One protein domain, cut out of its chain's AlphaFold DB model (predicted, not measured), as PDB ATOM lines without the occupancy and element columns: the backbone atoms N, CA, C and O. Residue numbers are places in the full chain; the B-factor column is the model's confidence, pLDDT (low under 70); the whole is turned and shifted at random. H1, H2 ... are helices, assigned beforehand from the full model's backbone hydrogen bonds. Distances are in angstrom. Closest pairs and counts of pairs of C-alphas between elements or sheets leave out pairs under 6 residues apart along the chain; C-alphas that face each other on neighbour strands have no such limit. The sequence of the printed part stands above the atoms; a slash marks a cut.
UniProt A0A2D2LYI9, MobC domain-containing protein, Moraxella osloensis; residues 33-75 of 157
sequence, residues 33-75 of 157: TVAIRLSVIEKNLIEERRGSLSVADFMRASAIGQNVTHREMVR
ATOM      1  N   THR A  33      96.427  91.035  96.472       90.12
ATOM      2  CA  THR A  33      95.292  91.855  96.033       90.12
ATOM      3  C   THR A  33      95.722  93.314  95.975       90.12
ATOM      4  O   THR A  33      96.319  93.818  96.921       90.12
ATOM      5  N   VAL A  34      95.388  93.995  94.880       89.44
ATOM      6  CA  VAL A  34      95.632  95.430  94.691       89.44
ATOM      7  C   VAL A  34      94.279  96.127  94.613       89.44
ATOM      8  O   VAL A  34      93.439  95.744  93.798       89.44
ATOM      9  N   ALA A  35      94.059  97.130  95.461       92.31
ATOM     10  CA  ALA A  35      92.870  97.974  95.410       92.31
ATOM     11  C   ALA A  35      93.185  99.257  94.632       92.31
ATOM     12  O   ALA A  35      94.149  99.951  94.944       92.31
ATOM     13  N   ILE A  36      92.363  99.572  93.631       89.12
ATOM     14  CA  ILE A  36      92.493 100.773  92.798       89.12
ATOM     15  C   ILE A  36      91.227 101.603  92.992       89.12
ATOM     16  O   ILE A  36      90.118 101.075  92.901       89.12
ATOM     17  N   ARG A  37      91.390 102.896  93.285       94.19
ATOM     18  CA  ARG A  37      90.271 103.843  93.336       94.19
ATOM     19  C   ARG A  37      90.042 104.404  91.942       94.19
ATOM     20  O   ARG A  37      91.000 104.784  91.281       94.19
ATOM     21  N   LEU A  38      88.783 104.438  91.526       93.56
ATOM     22  CA  LEU A  38      88.364 104.911  90.212       93.56
ATOM     23  C   LEU A  38      87.293 105.980  90.387       93.56
ATOM     24  O   LEU A  38      86.413 105.852  91.245       93.56
ATOM     25  N   SER A  39      87.346 107.000  89.544       96.81
ATOM     26  CA  SER A  39      86.211 107.883  89.311       96.81
ATOM     27  C   SER A  39      85.096 107.141  88.564       96.81
ATOM     28  O   SER A  39      85.296 106.079  87.966       96.81
ATOM     29  N   VAL A  40      83.893 107.716  88.575       95.88
ATOM     30  CA  VAL A  40      82.734 107.140  87.876       95.88
ATOM     31  C   VAL A  40      82.988 107.053  86.366       95.88
ATOM     32  O   VAL A  40      82.634 106.057  85.740       95.88
ATOM     33  N   ILE A  41      83.662 108.057  85.800       96.88
ATOM     34  CA  ILE A  41      83.978 108.126  84.367       96.88
ATOM     35  C   ILE A  41      84.961 107.016  83.983       96.88
ATOM     36  O   ILE A  41      84.718 106.274  83.035       96.88
ATOM     37  N   GLU A  42      86.041 106.848  84.748       93.31
ATOM     38  CA  GLU A  42      87.035 105.795  84.496       93.31
ATOM     39  C   GLU A  42      86.430 104.402  84.637       93.31
ATOM     40  O   GLU A  42      86.728 103.507  83.845       93.31
ATOM     41  N   LYS A  43      85.549 104.220  85.626       93.25
ATOM     42  CA  LYS A  43      84.830 102.962  85.802       93.25
ATOM     43  C   LYS A  43      83.991 102.641  84.564       93.25
ATOM     44  O   LYS A  43      84.097 101.529  84.057       93.25
ATOM     45  N   ASN A  44      83.216 103.598  84.056       94.38
ATOM     46  CA  ASN A  44      82.389 103.391  82.863       94.38
ATOM     47  C   ASN A  44      83.246 103.075  81.629       94.38
ATOM     48  O   ASN A  44      82.950 102.132  80.901       94.38
ATOM     49  N   LEU A  45      84.371 103.772  81.459       93.50
ATOM     50  CA  LEU A  45      85.308 103.508  80.365       93.50
ATOM     51  C   LEU A  45      85.879 102.080  80.413       93.50
ATOM     52  O   LEU A  45      86.067 101.442  79.376       93.50
ATOM     53  N   ILE A  46      86.163 101.557  81.611       90.81
ATOM     54  CA  ILE A  46      86.625 100.172  81.793       90.81
ATOM     55  C   ILE A  46      85.510  99.177  81.453       90.81
ATOM     56  O   ILE A  46      85.776  98.156  80.818       90.81
ATOM     57  N   GLU A  47      84.273  99.463  81.855       89.38
ATOM     58  CA  GLU A  47      83.108  98.622  81.554       89.38
ATOM     59  C   GLU A  47      82.839  98.530  80.044       89.38
ATOM     60  O   GLU A  47      82.542  97.445  79.550       89.38
ATOM     61  N   GLU A  48      83.019  99.624  79.304       89.19
ATOM     62  CA  GLU A  48      82.891  99.641  77.842       89.19
ATOM     63  C   GLU A  48      84.036  98.880  77.156       89.19
ATOM     64  O   GLU A  48      83.813  98.082  76.245       89.19
ATOM     65  N   ARG A  49      85.280  99.081  77.613       87.31
ATOM     66  CA  ARG A  49      86.474  98.488  76.984       87.31
ATOM     67  C   ARG A  49      86.684  97.009  77.294       87.31
ATOM     68  O   ARG A  49      87.398  96.340  76.547       87.31
ATOM     69  N   ARG A  50      86.115  96.479  78.383       84.88
ATOM     70  CA  ARG A  50      86.368  95.084  78.793       84.88
ATOM     71  C   ARG A  50      85.739  94.034  77.878       84.88
ATOM     72  O   ARG A  50      86.137  92.870  77.947       84.88
ATOM     73  N   GLY A  51      84.751  94.417  77.071       83.69
ATOM     74  CA  GLY A  51      83.972  93.478  76.268       83.69
ATOM     75  C   GLY A  51      83.323  92.396  77.141       83.69
ATOM     76  O   GLY A  51      82.605  92.698  78.093       83.69
ATOM     77  N   SER A  52      83.598  91.127  76.836       82.06
ATOM     78  CA  SER A  52      83.048  89.955  77.538       82.06
ATOM     79  C   SER A  52      83.848  89.507  78.772       82.06
ATOM     80  O   SER A  52      83.444  88.565  79.457       82.06
ATOM     81  N   LEU A  53      84.987  90.139  79.071       82.94
ATOM     82  CA  LEU A  53      85.849  89.741  80.186       82.94
ATOM     83  C   LEU A  53      85.367  90.301  81.526       82.94
ATOM     84  O   LEU A  53      84.779  91.377  81.610       82.94
ATOM     85  N   SER A  54      85.702  89.601  82.615       87.88
ATOM     86  CA  SER A  54      85.542  90.160  83.960       87.88
ATOM     87  C   SER A  54      86.472  91.365  84.154       87.88
ATOM     88  O   SER A  54      87.585  91.377  83.621       87.88
ATOM     89  N   VAL A  55      86.078  92.350  84.975       89.06
ATOM     90  CA  VAL A  55      86.926  93.526  85.290       89.06
ATOM     91  C   VAL A  55      88.314  93.092  85.766       89.06
ATOM     92  O   VAL A  55      89.329  93.621  85.325       89.06
ATOM     93  N   ALA A  56      88.379  92.071  86.625       87.94
ATOM     94  CA  ALA A  56      89.643  91.563  87.140       87.94
ATOM     95  C   ALA A  56      90.510  90.911  86.049       87.94
ATOM     96  O   ALA A  56      91.736  90.973  86.141       87.94
ATOM     97  N   ASP A  57      89.915  90.230  85.063       87.38
ATOM     98  CA  ASP A  57      90.649  89.661  83.923       87.38
ATOM     99  C   ASP A  57      91.129  90.741  82.962       87.38
ATOM    100  O   ASP A  57      92.293  90.693  82.558       87.38
ATOM    101  N   PHE A  58      90.277  91.723  82.667       89.00
ATOM    102  CA  PHE A  58      90.605  92.875  81.832       89.00
ATOM    103  C   PHE A  58      91.774  93.674  82.411       89.00
ATOM    104  O   PHE A  58      92.783  93.862  81.734       89.00
ATOM    105  N   MET A  59      91.692  94.063  83.688       90.25
ATOM    106  CA  MET A  59      92.745  94.843  84.349       90.25
ATOM    107  C   MET A  59      94.083  94.102  84.367       90.25
ATOM    108  O   MET A  59      95.126  94.706  84.146       90.25
ATOM    109  N   ARG A  60      94.068  92.779  84.572       88.00
ATOM    110  CA  ARG A  60      95.290  91.964  84.513       88.00
ATOM    111  C   ARG A  60      95.856  91.862  83.104       88.00
ATOM    112  O   ARG A  60      97.062  91.968  82.946       88.00
ATOM    113  N   ALA A  61      95.015  91.616  82.102       86.06
ATOM    114  CA  ALA A  61      95.466  91.524  80.716       86.06
ATOM    115  C   ALA A  61      96.068  92.858  80.250       86.06
ATOM    116  O   ALA A  61      97.169  92.861  79.708       86.06
ATOM    117  N   SER A  62      95.398  93.968  80.577       87.12
ATOM    118  CA  SER A  62      95.866  95.330  80.315       87.12
ATOM    119  C   SER A  62      97.202  95.621  81.009       87.12
ATOM    120  O   SER A  62      98.152  96.038  80.355       87.12
ATOM    121  N   ALA A  63      97.335  95.293  82.300       86.94
ATOM    122  CA  ALA A  63      98.582  95.490  83.049       86.94
ATOM    123  C   ALA A  63      99.762  94.641  82.535       86.94
ATOM    124  O   ALA A  63     100.913  95.013  82.736       86.94
ATOM    125  N   ILE A  64      99.488  93.504  81.887       87.00
ATOM    126  CA  ILE A  64     100.504  92.625  81.280       87.00
ATOM    127  C   ILE A  64     100.800  93.040  79.820       87.00
ATOM    128  O   ILE A  64     101.737  92.524  79.218       87.00
ATOM    129  N   GLY A  65     100.027  93.963  79.233       80.31
ATOM    130  CA  GLY A  65     100.159  94.364  77.826       80.31
ATOM    131  C   GLY A  65      99.607  93.337  76.828       80.31
ATOM    132  O   GLY A  65      99.981  93.343  75.659       80.31
ATOM    133  N   GLN A  66      98.730  92.427  77.268       77.31
ATOM    134  CA  GLN A  66      98.051  91.484  76.375       77.31
ATOM    135  C   GLN A  66      96.910  92.191  75.639       77.31
ATOM    136  O   GLN A  66      96.107  92.875  76.271       77.31
ATOM    137  N   ASN A  67      96.785  91.976  74.325       65.81
ATOM    138  CA  ASN A  67      95.639  92.467  73.558       65.81
ATOM    139  C   ASN A  67      94.346  91.826  74.082       65.81
ATOM    140  O   ASN A  67      94.129  90.618  73.976       65.81
ATOM    141  N   VAL A  68      93.505  92.654  74.703       62.69
ATOM    142  CA  VAL A  68      92.372  92.218  75.532       62.69
ATOM    143  C   VAL A  68      91.130  91.861  74.701       62.69
ATOM    144  O   VAL A  68      90.206  91.223  75.200       62.69
ATOM    145  N   THR A  69      91.128  92.221  73.418       59.69
ATOM    146  CA  THR A  69      89.984  92.105  72.504       59.69
ATOM    147  C   THR A  69      89.636  90.662  72.129       59.69
ATOM    148  O   THR A  69      88.486  90.377  71.819       59.69
ATOM    149  N   HIS A  70      90.596  89.733  72.200       54.62
ATOM    150  CA  HIS A  70      90.397  88.333  71.811       54.62
ATOM    151  C   HIS A  70      91.075  87.382  72.793       54.62
ATOM    152  O   HIS A  70      92.035  86.688  72.464       54.62
ATOM    153  N   ARG A  71      90.577  87.317  74.030       55.06
ATOM    154  CA  ARG A  71      90.890  86.172  74.890       55.06
ATOM    155  C   ARG A  71      89.817  85.113  74.676       55.06
ATOM    156  O   ARG A  71      88.875  85.015  75.457       55.06
ATOM    157  N   GLU A  72      89.943  84.341  73.596       56.00
ATOM    158  CA  GLU A  72      89.142  83.128  73.453       56.00
ATOM    159  C   GLU A  72      89.338  82.268  74.700       56.00
ATOM    160  O   GLU A  72      90.449  82.112  75.219       56.00
ATOM    161  N   MET A  73      88.231  81.756  75.233       51.47
ATOM    162  CA  MET A  73      88.236  80.903  76.407       51.47
ATOM    163  C   MET A  73      88.815  79.542  76.000       51.47
ATOM    164  O   MET A  73      88.083  78.579  75.781       51.47
ATOM    165  N   VAL A  74      90.140  79.463  75.857       54.03
ATOM    166  CA  VAL A  74      90.827  78.222  75.502       54.03
ATOM    167  C   VAL A  74      90.631  77.260  76.666       54.03
ATOM    168  O   VAL A  74      91.238  77.397  77.736       54.03
ATOM    169  N   ARG A  75      89.735  76.287  76.479       52.94
ATOM    170  CA  ARG A  75      89.651  75.131  77.369       52.94
ATOM    171  C   ARG A  75      91.042  74.504  77.383       52.94
ATOM    172  O   ARG A  75      91.531  74.061  76.354       52.94
TER     173      ARG A  75
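AT A GLANCE: This is residues 33 to 75 of the 157 residues of the protein "MobC domain-containing protein" of Moraxella osloensis (UniProt A0A2D2LYI9). Two short helices, H1 and H2, of ten residues each, make an L-like corner: the later part of H1 comes near the beginning of H2, and a tight link joins them. Unnamed stretches lead into H1 and away from H2, and the last residues form a tail that reaches one end of the longest span. The printed part has 43 residues with two named helices, H1 then H2, and no named strand; the class is all helix, though under half of the residues, 20 of 43, are in named elements. It is only just compact, close to loose, with a radius of gyration of the C-alphas of 11.0 A, and its C-alphas span 34 by 23 by 17 A.

HOW THE PARTS SIT: Start with H1, residues 40 to 49, and then look at H2, residues 55 to 64. They are close but not clearly touching, with 2 pairs of C-alphas within 8 A. Their closest C-alphas are those of Glu 47 and Val 55, 7.4 A apart. Their lines are about perpendicular, at 78 degrees, and their centres are 13.4 A apart. In H1 and H2 every O i to N i+4 pair is within hydrogen-bond range.

IN THESE COORDINATES: Find C-alpha 40 at (82.734, 107.140, 87.876); from there H1 runs 14.4 A to C-alpha 49 at (86.474, 98.488, 76.984). After the tight link of 5 residues, H2 runs 14.2 A from C-alpha 55 to C-alpha 64 at (100.504, 92.625, 81.280).

THE WHOLE: The two C-alphas farthest apart are those of Ser 39 and Arg 75, at 35.0 A. The printed part has no cut. Look in the B-factor column for a mean pLDDT of 82.3 over the printed part; residues 67 to 75 are under 70.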